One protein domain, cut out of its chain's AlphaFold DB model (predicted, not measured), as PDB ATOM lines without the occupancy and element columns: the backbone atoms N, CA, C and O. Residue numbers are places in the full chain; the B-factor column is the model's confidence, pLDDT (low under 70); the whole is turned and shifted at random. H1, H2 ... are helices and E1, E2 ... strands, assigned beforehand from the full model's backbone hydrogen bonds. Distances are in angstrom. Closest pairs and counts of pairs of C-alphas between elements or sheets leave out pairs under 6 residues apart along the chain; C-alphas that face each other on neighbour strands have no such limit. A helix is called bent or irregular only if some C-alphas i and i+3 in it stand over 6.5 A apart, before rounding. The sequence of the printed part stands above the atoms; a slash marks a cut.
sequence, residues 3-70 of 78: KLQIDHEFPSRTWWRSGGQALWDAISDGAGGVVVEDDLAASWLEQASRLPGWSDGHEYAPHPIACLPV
ATOM      1  N   LYS A   3     -51.684  39.014   7.532       90.19
ATOM      2  CA  LYS A   3     -50.730  39.759   6.726       90.19
ATOM      3  C   LYS A   3     -49.460  39.935   7.536       90.19
ATOM      4  O   LYS A   3     -49.474  40.584   8.581       90.19
ATOM      5  N   LEU A   4     -48.379  39.342   7.056       91.00
ATOM      6  CA  LEU A   4     -47.032  39.596   7.539       91.00
ATOM      7  C   LEU A   4     -46.451  40.728   6.695       91.00
ATOM      8  O   LEU A   4     -46.528  40.680   5.472       91.00
ATOM      9  N   GLN A   5     -45.882  41.752   7.318       90.19
ATOM     10  CA  GLN A   5     -45.191  42.825   6.601       90.19
ATOM     11  C   GLN A   5     -43.973  43.303   7.376       90.19
ATOM     12  O   GLN A   5     -43.944  43.214   8.600       90.19
ATOM     13  N   ILE A   6     -42.977  43.816   6.658       88.69
ATOM     14  CA  ILE A   6     -41.794  44.408   7.280       88.69
ATOM     15  C   ILE A   6     -42.229  45.629   8.088       88.69
ATOM     16  O   ILE A   6     -42.908  46.518   7.573       88.69
ATOM     17  N   ASP A   7     -41.825  45.663   9.350       86.31
ATOM     18  CA  ASP A   7     -42.020  46.814  10.210       86.31
ATOM     19  C   ASP A   7     -40.950  47.864   9.884       86.31
ATOM     20  O   ASP A   7     -39.748  47.661  10.078       86.31
ATOM     21  N   HIS A   8     -41.382  48.985   9.309       80.88
ATOM     22  CA  HIS A   8     -40.487  50.076   8.928       80.88
ATOM     23  C   HIS A   8     -40.106  50.973  10.114       80.88
ATOM     24  O   HIS A   8     -39.135  51.725  10.004       80.88
ATOM     25  N   GLU A   9     -40.836  50.893  11.231       82.06
ATOM     26  CA  GLU A   9     -40.513  51.611  12.465       82.06
ATOM     27  C   GLU A   9     -39.394  50.895  13.222       82.06
ATOM     28  O   GLU A   9     -38.507  51.545  13.780       82.06
ATOM     29  N   PHE A  10     -39.367  49.560  13.157       81.00
ATOM     30  CA  PHE A  10     -38.267  48.764  13.685       81.00
ATOM     31  C   PHE A  10     -37.785  47.675  12.718       81.00
ATOM     32  O   PHE A  10     -37.964  46.488  12.965       81.00
ATOM     33  N   PRO A  11     -37.041  48.013  11.654       73.69
ATOM     34  CA  PRO A  11     -36.621  47.010  10.684       73.69
ATOM     35  C   PRO A  11     -35.562  46.026  11.208       73.69
ATOM     36  O   PRO A  11     -35.196  45.142  10.461       73.69
ATOM     37  N   SER A  12     -35.016  46.152  12.426       82.00
ATOM     38  CA  SER A  12     -33.958  45.291  13.008       82.00
ATOM     39  C   SER A  12     -32.897  44.764  12.025       82.00
ATOM     40  O   SER A  12     -32.947  43.634  11.530       82.00
ATOM     41  N   ARG A  13     -31.843  45.552  11.771       86.06
ATOM     42  CA  ARG A  13     -30.737  45.119  10.886       86.06
ATOM     43  C   ARG A  13     -30.051  43.835  11.357       86.06
ATOM     44  O   ARG A  13     -29.541  43.089  10.525       86.06
ATOM     45  N   THR A  14     -30.005  43.601  12.665       89.19
ATOM     46  CA  THR A  14     -29.428  42.386  13.251       89.19
ATOM     47  C   THR A  14     -30.204  41.158  12.792       89.19
ATOM     48  O   THR A  14     -29.600  40.221  12.275       89.19
ATOM     49  N   TRP A  15     -31.536  41.213  12.855       92.06
ATOM     50  CA  TRP A  15     -32.402  40.117  12.437       92.06
ATOM     51  C   TRP A  15     -32.233  39.771  10.953       92.06
ATOM     52  O   TRP A  15     -31.993  38.610  10.608       92.06
ATOM     53  N   TRP A  16     -32.230  40.780  10.071       90.12
ATOM     54  CA  TRP A  16     -32.006  40.570   8.635       90.12
ATOM     55  C   TRP A  16     -30.664  39.901   8.341       90.12
ATOM     56  O   TRP A  16     -30.606  38.939   7.574       90.12
ATOM     57  N   ARG A  17     -29.587  40.371   8.985       91.00
ATOM     58  CA  ARG A  17     -28.227  39.840   8.781       91.00
ATOM     59  C   ARG A  17     -28.027  38.445   9.364       91.00
ATOM     60  O   ARG A  17     -27.129  37.739   8.916       91.00
ATOM     61  N   SER A  18     -28.836  38.051  10.340       89.75
ATOM     62  CA  SER A  18     -28.740  36.750  11.001       89.75
ATOM     63  C   SER A  18     -29.559  35.642  10.338       89.75
ATOM     64  O   SER A  18     -29.614  34.539  10.872       89.75
ATOM     65  N   GLY A  19     -30.152  35.906   9.170       89.19
ATOM     66  CA  GLY A  19     -30.907  34.919   8.391       89.19
ATOM     67  C   GLY A  19     -32.368  35.296   8.158       89.19
ATOM     68  O   GLY A  19     -33.045  34.618   7.389       89.19
ATOM     69  N   GLY A  20     -32.838  36.401   8.747       90.50
ATOM     70  CA  GLY A  20     -34.206  36.881   8.561       90.50
ATOM     71  C   GLY A  20     -34.520  37.209   7.105       90.50
ATOM     72  O   GLY A  20     -35.627  36.956   6.643       90.50
ATOM     73  N   GLN A  21     -33.511  37.653   6.343       90.00
ATOM     74  CA  GLN A  21     -33.653  37.893   4.909       90.00
ATOM     75  C   GLN A  21     -34.048  36.641   4.132       90.00
ATOM     76  O   GLN A  21     -35.008  36.687   3.377       90.00
ATOM     77  N   ALA A  22     -33.350  35.525   4.346       90.62
ATOM     78  CA  ALA A  22     -33.661  34.272   3.661       90.62
ATOM     79  C   ALA A  22     -35.030  33.717   4.086       90.62
ATOM     80  O   ALA A  22     -35.758  33.166   3.267       90.62
ATOM     81  N   LEU A  23     -35.393  33.886   5.363       90.88
ATOM     82  CA  LEU A  23     -36.687  33.449   5.883       90.88
ATOM     83  C   LEU A  23     -37.854  34.267   5.299       90.88
ATOM     84  O   LEU A  23     -38.925  33.719   5.045       90.88
ATOM     85  N   TRP A  24     -37.645  35.569   5.098       90.75
ATOM     86  CA  TRP A  24     -38.613  36.468   4.475       90.75
ATOM     87  C   TRP A  24     -38.773  36.200   2.978       90.75
ATOM     88  O   TRP A  24     -39.895  36.083   2.496       90.75
ATOM     89  N   ASP A  25     -37.661  36.036   2.264       89.06
ATOM     90  CA  ASP A  25     -37.627  35.718   0.830       89.06
ATOM     91  C   ASP A  25     -38.325  34.378   0.522       89.06
ATOM     92  O   ASP A  25     -38.945  34.208  -0.520       89.06
ATOM     93  N   ALA A  26     -38.323  33.440   1.478       88.94
ATOM     94  CA  ALA A  26     -39.031  32.165   1.346       88.94
ATOM     95  C   ALA A  26     -40.568  32.287   1.339       88.94
ATOM     96  O   ALA A  26     -41.239  31.369   0.868       88.94
ATOM     97  N   ILE A  27     -41.129  33.373   1.886       86.75
ATOM     98  CA  ILE A  27     -42.583  33.606   1.918       86.75
ATOM     99  C   ILE A  27     -43.026  34.792   1.060       86.75
ATOM    100  O   ILE A  27     -44.195  34.856   0.695       86.75
ATOM    101  N   SER A  28     -42.128  35.726   0.742       86.06
ATOM    102  CA  SER A  28     -42.430  36.947  -0.005       86.06
ATOM    103  C   SER A  28     -41.657  36.979  -1.319       86.06
ATOM    104  O   SER A  28     -40.435  36.908  -1.314       86.06
ATOM    105  N   ASP A  29     -42.358  37.201  -2.432       75.25
ATOM    106  CA  ASP A  29     -41.757  37.361  -3.768       75.25
ATOM    107  C   ASP A  29     -41.140  38.765  -3.990       75.25
ATOM    108  O   ASP A  29     -40.707  39.117  -5.084       75.25
ATOM    109  N   GLY A  30     -41.102  39.621  -2.960       66.25
ATOM    110  CA  GLY A  30     -40.496  40.947  -3.073       66.25
ATOM    111  C   GLY A  30     -40.830  41.928  -1.950       66.25
ATOM    112  O   GLY A  30     -41.043  41.556  -0.791       66.25
ATOM    113  N   ALA A  31     -40.833  43.218  -2.305       59.34
ATOM    114  CA  ALA A  31     -41.121  44.324  -1.397       59.34
ATOM    115  C   ALA A  31     -42.639  44.501  -1.223       59.34
ATOM    116  O   ALA A  31     -43.305  45.113  -2.054       59.34
ATOM    117  N   GLY A  32     -43.184  43.967  -0.133       72.94
ATOM    118  CA  GLY A  32     -44.595  44.104   0.216       72.94
ATOM    119  C   GLY A  32     -44.955  43.300   1.460       72.94
ATOM    120  O   GLY A  32     -44.106  42.623   2.023       72.94
ATOM    121  N   GLY A  33     -46.209  43.389   1.902       83.88
ATOM    122  CA  GLY A  33     -46.745  42.478   2.911       83.88
ATOM    123  C   GLY A  33     -47.331  41.232   2.251       83.88
ATOM    124  O   GLY A  33     -48.031  41.359   1.250       83.88
ATOM    125  N   VAL A  34     -47.087  40.054   2.822       89.50
ATOM    126  CA  VAL A  34     -47.615  38.775   2.340       89.50
ATOM    127  C   VAL A  34     -48.778  38.303   3.205       89.50
ATOM    128  O   VAL A  34     -48.717  38.348   4.434       89.50
ATOM    129  N   VAL A  35     -49.850  37.850   2.557       89.31
ATOM    130  CA  VAL A  35     -51.007  37.250   3.224       89.31
ATOM    131  C   VAL A  35     -50.842  35.737   3.240       89.31
ATOM    132  O   VAL A  35     -50.697  35.108   2.197       89.31
ATOM    133  N   VAL A  36     -50.870  35.159   4.434       88.75
ATOM    134  CA  VAL A  36     -50.737  33.720   4.670       88.75
ATOM    135  C   VAL A  36     -51.862  33.219   5.579       88.75
ATOM    136  O   VAL A  36     -52.560  33.995   6.241       88.75
ATOM    137  N   GLU A  37     -52.060  31.904   5.627       91.44
ATOM    138  CA  GLU A  37     -52.974  31.288   6.594       91.44
ATOM    139  C   GLU A  37     -52.498  31.488   8.042       91.44
ATOM    140  O   GLU A  37     -51.321  31.754   8.285       91.44
ATOM    141  N   ASP A  38     -53.414  31.386   9.012       89.38
ATOM    142  CA  ASP A  38     -53.101  31.666  10.426       89.38
ATOM    143  C   ASP A  38     -52.034  30.706  10.970       89.38
ATOM    144  O   ASP A  38     -51.049  31.147  11.559       89.38
ATOM    145  N   ASP A  39     -52.174  29.409  10.676       90.94
ATOM    146  CA  ASP A  39     -51.210  28.374  11.056       90.94
ATOM    147  C   ASP A  39     -49.832  28.598  10.419       90.94
ATOM    148  O   ASP A  39     -48.799  28.428  11.074       90.94
ATOM    149  N   LEU A  40     -49.801  29.032   9.153       90.56
ATOM    150  CA  LEU A  40     -48.549  29.338   8.461       90.56
ATOM    151  C   LEU A  40     -47.888  30.589   9.051       90.56
ATOM    152  O   LEU A  40     -46.684  30.568   9.300       90.56
ATOM    153  N   ALA A  41     -48.660  31.643   9.338       91.19
ATOM    154  CA  ALA A  41     -48.160  32.829  10.032       91.19
ATOM    155  C   ALA A  41     -47.581  32.475  11.404       91.19
ATOM    156  O   ALA A  41     -46.483  32.917  11.728       91.19
ATOM    157  N   ALA A  42     -48.289  31.671  12.200       91.19
ATOM    158  CA  ALA A  42     -47.837  31.268  13.527       91.19
ATOM    159  C   ALA A  42     -46.530  30.460  13.461       91.19
ATOM    160  O   ALA A  42     -45.569  30.787  14.158       91.19
ATOM    161  N   SER A  43     -46.463  29.463  12.571       93.31
ATOM    162  CA  SER A  43     -45.261  28.647  12.355       93.31
ATOM    163  C   SER A  43     -44.076  29.482  11.861       93.31
ATOM    164  O   SER A  43     -42.948  29.331  12.338       93.31
ATOM    165  N   TRP A  44     -44.325  30.413  10.937       92.94
ATOM    166  CA  TRP A  44     -43.292  31.296  10.407       92.94
ATOM    167  C   TRP A  44     -42.775  32.273  11.466       92.94
ATOM    168  O   TRP A  44     -41.564  32.412  11.628       92.94
ATOM    169  N   LEU A  45     -43.670  32.906  12.234       91.25
ATOM    170  CA  LEU A  45     -43.306  33.815  13.325       91.25
ATOM    171  C   LEU A  45     -42.515  33.094  14.418       91.25
ATOM    172  O   LEU A  45     -41.555  33.654  14.944       91.25
ATOM    173  N   GLU A  46     -42.863  31.843  14.727       92.25
ATOM    174  CA  GLU A  46     -42.085  31.030  15.659       92.25
ATOM    175  C   GLU A  46     -40.645  30.856  15.159       92.25
ATOM    176  O   GLU A  46     -39.699  31.076  15.916       92.25
ATOM    177  N   GLN A  47     -40.452  30.536  13.877       92.06
ATOM    178  CA  GLN A  47     -39.116  30.416  13.286       92.06
ATOM    179  C   GLN A  47     -38.375  31.759  13.247       92.06
ATOM    180  O   GLN A  47     -37.202  31.819  13.616       92.06
ATOM    181  N   ALA A  48     -39.063  32.839  12.870       90.69
ATOM    182  CA  ALA A  48     -38.518  34.193  12.832       90.69
ATOM    183  C   ALA A  48     -38.049  34.665  14.213       90.69
ATOM    184  O   ALA A  48     -36.989  35.285  14.324       90.69
ATOM    185  N   SER A  49     -38.788  34.310  15.267       90.94
ATOM    186  CA  SER A  49     -38.472  34.683  16.647       90.94
ATOM    187  C   SER A  49     -37.210  34.031  17.211       90.94
ATOM    188  O   SER A  49     -36.625  34.534  18.169       90.94
ATOM    189  N   ARG A  50     -36.745  32.935  16.598       91.94
ATOM    190  CA  ARG A  50     -35.501  32.252  16.990       91.94
ATOM    191  C   ARG A  50     -34.250  32.993  16.520       91.94
ATOM    192  O   ARG A  50     -33.152  32.680  16.977       91.94
ATOM    193  N   LEU A  51     -34.397  33.941  15.597       91.31
ATOM    194  CA  LEU A  51     -33.284  34.723  15.077       91.31
ATOM    195  C   LEU A  51     -32.959  35.896  16.018       91.31
ATOM    196  O   LEU A  51     -33.861  36.542  16.560       91.31
ATOM    197  N   PRO A  52     -31.669  36.220  16.205       89.12
ATOM    198  CA  PRO A  52     -31.263  37.318  17.071       89.12
ATOM    199  C   PRO A  52     -31.735  38.668  16.514       89.12
ATOM    200  O   PRO A  52     -31.730  38.895  15.307       89.12
ATOM    201  N   GLY A  53     -32.121  39.583  17.403       85.94
ATOM    202  CA  GLY A  53     -32.666  40.891  17.029       85.94
ATOM    203  C   GLY A  53     -34.176  40.900  16.765       85.94
ATOM    204  O   GLY A  53     -34.696  41.941  16.368       85.94
ATOM    205  N   TRP A  54     -34.879  39.781  16.987       88.31
ATOM    206  CA  TRP A  54     -36.336  39.718  16.854       88.31
ATOM    207  C   TRP A  54     -37.068  40.635  17.839       88.31
ATOM    208  O   TRP A  54     -37.956  41.350  17.414       88.31
ATOM    209  N   SER A  55     -36.690  40.650  19.121       85.38
ATOM    210  CA  SER A  55     -37.369  41.435  20.173       85.38
ATOM    211  C   SER A  55     -36.567  42.651  20.645       85.38
ATOM    212  O   SER A  55     -36.686  43.070  21.791       85.38
ATOM    213  N   ASP A  56     -35.695  43.180  19.790       83.12
ATOM    214  CA  ASP A  56     -34.831  44.331  20.110       83.12
ATOM    215  C   ASP A  56     -35.554  45.682  19.884       83.12
ATOM    216  O   ASP A  56     -34.965  46.748  20.035       83.12
ATOM    217  N   GLY A  57     -36.837  45.631  19.500       77.38
ATOM    218  CA  GLY A  57     -37.649  46.787  19.135       77.38
ATOM    219  C   GLY A  57     -38.293  47.529  20.304       77.38
ATOM    220  O   GLY A  57     -38.171  47.157  21.471       77.38
ATOM    221  N   HIS A  58     -39.001  48.610  19.975       76.75
ATOM    222  CA  HIS A  58     -39.731  49.438  20.941       76.75
ATOM    223  C   HIS A  58     -41.059  48.799  21.371       76.75
ATOM    224  O   HIS A  58     -41.575  47.903  20.715       76.75
ATOM    225  N   GLU A  59     -41.673  49.302  22.446       75.31
ATOM    226  CA  GLU A  59     -42.948  48.792  22.985       75.31
ATOM    227  C   GLU A  59     -44.104  48.745  21.966       75.31
ATOM    228  O   GLU A  59     -44.958  47.865  22.047       75.31
ATOM    229  N   TYR A  60     -44.110  49.662  20.994       72.69
ATOM    230  CA  TYR A  60     -45.120  49.763  19.937       72.69
ATOM    231  C   TYR A  60     -44.712  49.073  18.623       72.69
ATOM    232  O   TYR A  60     -45.574  48.800  17.796       72.69
ATOM    233  N   ALA A  61     -43.426  48.749  18.460       78.88
ATOM    234  CA  ALA A  61     -42.871  48.013  17.323       78.88
ATOM    235  C   ALA A  61     -41.795  47.033  17.831       78.88
ATOM    236  O   ALA A  61     -40.595  47.250  17.623       78.88
ATOM    237  N   PRO A  62     -42.198  45.988  18.581       79.69
ATOM    238  CA  PRO A  62     -41.249  45.120  19.272       79.69
ATOM    239  C   PRO A  62     -40.508  44.178  18.322       79.69
ATOM    240  O   PRO A  62     -39.462  43.653  18.698       79.69
ATOM    241  N   HIS A  63     -41.041  43.964  17.113       87.75
ATOM    242  CA  HIS A  63     -40.554  42.976  16.157       87.75
ATOM    243  C   HIS A  63     -40.315  43.575  14.771       87.75
ATOM    244  O   HIS A  63     -41.051  44.470  14.367       87.75
ATOM    245  N   PRO A  64     -39.359  43.033  13.994       86.69
ATOM    246  CA  PRO A  64     -39.095  43.488  12.633       86.69
ATOM    247  C   PRO A  64     -40.182  43.158  11.622       86.69
ATOM    248  O   PRO A  64     -40.162  43.696  10.518       86.69
ATOM    249  N   ILE A  65     -41.107  42.266  11.972       89.12
ATOM    250  CA  ILE A  65     -42.222  41.872  11.120       89.12
ATOM    251  C   ILE A  65     -43.513  42.094  11.896       89.12
ATOM    252  O   ILE A  65     -43.747  41.469  12.934       89.12
ATOM    253  N   ALA A  66     -44.367  42.953  11.356       88.38
ATOM    254  CA  ALA A  66     -45.709  43.170  11.853       88.38
ATOM    255  C   ALA A  66     -46.637  42.064  11.339       88.38
ATOM    256  O   ALA A  66     -46.642  41.725  10.153       88.38
ATOM    257  N   CYS A  67     -47.448  41.515  12.239       89.00
ATOM    258  CA  CYS A  67     -48.474  40.534  11.922       89.00
ATOM    259  C   CYS A  67     -49.846  41.161  12.157       89.00
ATOM    260  O   CYS A  67     -50.223  41.411  13.303       89.00
ATOM    261  N   LEU A  68     -50.584  41.421  11.080       87.81
ATOM    262  CA  LEU A  68     -51.916  42.011  11.151       87.81
ATOM    263  C   LEU A  68     -52.983  40.975  10.798       87.81
ATOM    264  O   LEU A  68     -52.797  40.200   9.852       87.81
ATOM    265  N   PRO A  69     -54.112  40.945  11.526       86.31
ATOM    266  CA  PRO A  69     -55.251  40.152  11.107       86.31
ATOM    267  C   PRO A  69     -55.778  40.717   9.787       86.31
ATOM    268  O   PRO A  69     -56.104  41.900   9.699       86.31
ATOM    269  N   VAL A  70     -55.874  39.870   8.762       80.38
ATOM    270  CA  VAL A  70     -56.658  40.212   7.573       80.38
ATOM    271  C   VAL A  70     -58.097  39.906   7.951       80.38
ATOM    272  O   VAL A  70     -58.504  38.743   7.999       80.38
TER     273      VAL A  70
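Overview. This is residues 3 to 70 of the 78 residues of an uncharacterized protein of Deltaproteobacteria bacterium (UniProt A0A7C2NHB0). A small sheet of three strands is covered on one face by one helix, H2, which runs along the strands; a second helix, H1, only grazes the sheet, and a long loop, residues 50 to 64, leads from H2 back to E3. The printed part has 68 residues, with two named helices and three named strands in the order E1, H1, E2, H2, E3. The sheet's order is E2, E1, E3, all antiparallel, and the class is mixed, helices and strands. The whole is compact, with a radius of gyration of the C-alphas of 10.9 A, and rounded, spanning 26 by 24 by 21 A.

Arrangement. E1, residues 3 to 6, is the inner strand. H1, residues 13 to 25, only grazes the sheet with residues 20 to 24. E2, residues 34 to 36, is an edge strand antiparallel to E1 at 145 degrees; N 4 and O 34 are 2.8 A apart, within hydrogen-bond range. H2, residues 38 to 49, is on the sheet at a height of 9.8 A, over E1 and, only just, over E3, residues 65 to 69, on which 3 of its C-alphas fall. Its line and that of E1 stand at 7 degrees on the local plane, along the strands. H1 and H2 are close but not clearly touching, the closest C-alphas being those of Gly 20 and Ala 48, 6.6 A apart; they run opposite ways at a shallow tilt of 33 degrees, only just short of steep. E3, the other edge strand, is antiparallel to E1 at 157 degrees, with N 5 and O 66 at 2.9 A, within hydrogen-bond range. E2, H2 and E3 form a split strand-helix-strand unit, two strands running the same way with E1 between them, and its crossover is right-handed. H2 and the sheet make two layers, a helix on one face of a sheet. In H2 every O i to N i+4 pair is within hydrogen-bond range; in H1, 5 of 9 are.

Along the chain. E1 begins at C-alpha 3, (-50.730, 39.759, 6.726), and is 10.1 A long. H1 is 15.4 A long and irregular, with C-alphas 18 and 21 at 7.9 A. E2 is 6.4 A long and H2 16.2 A. E3 is 13.1 A long and ends at C-alpha 69, (-55.251, 40.152, 11.107).

Size, cuts and confidence. The two C-alphas farthest apart are those of Asp 29 and Glu 59, at 29.1 A. The printed part has no cut, and the link from H2 to E3 is long, with 15 residues. The mean pLDDT of the printed part is 86.2; residues 30 to 31 are under 70.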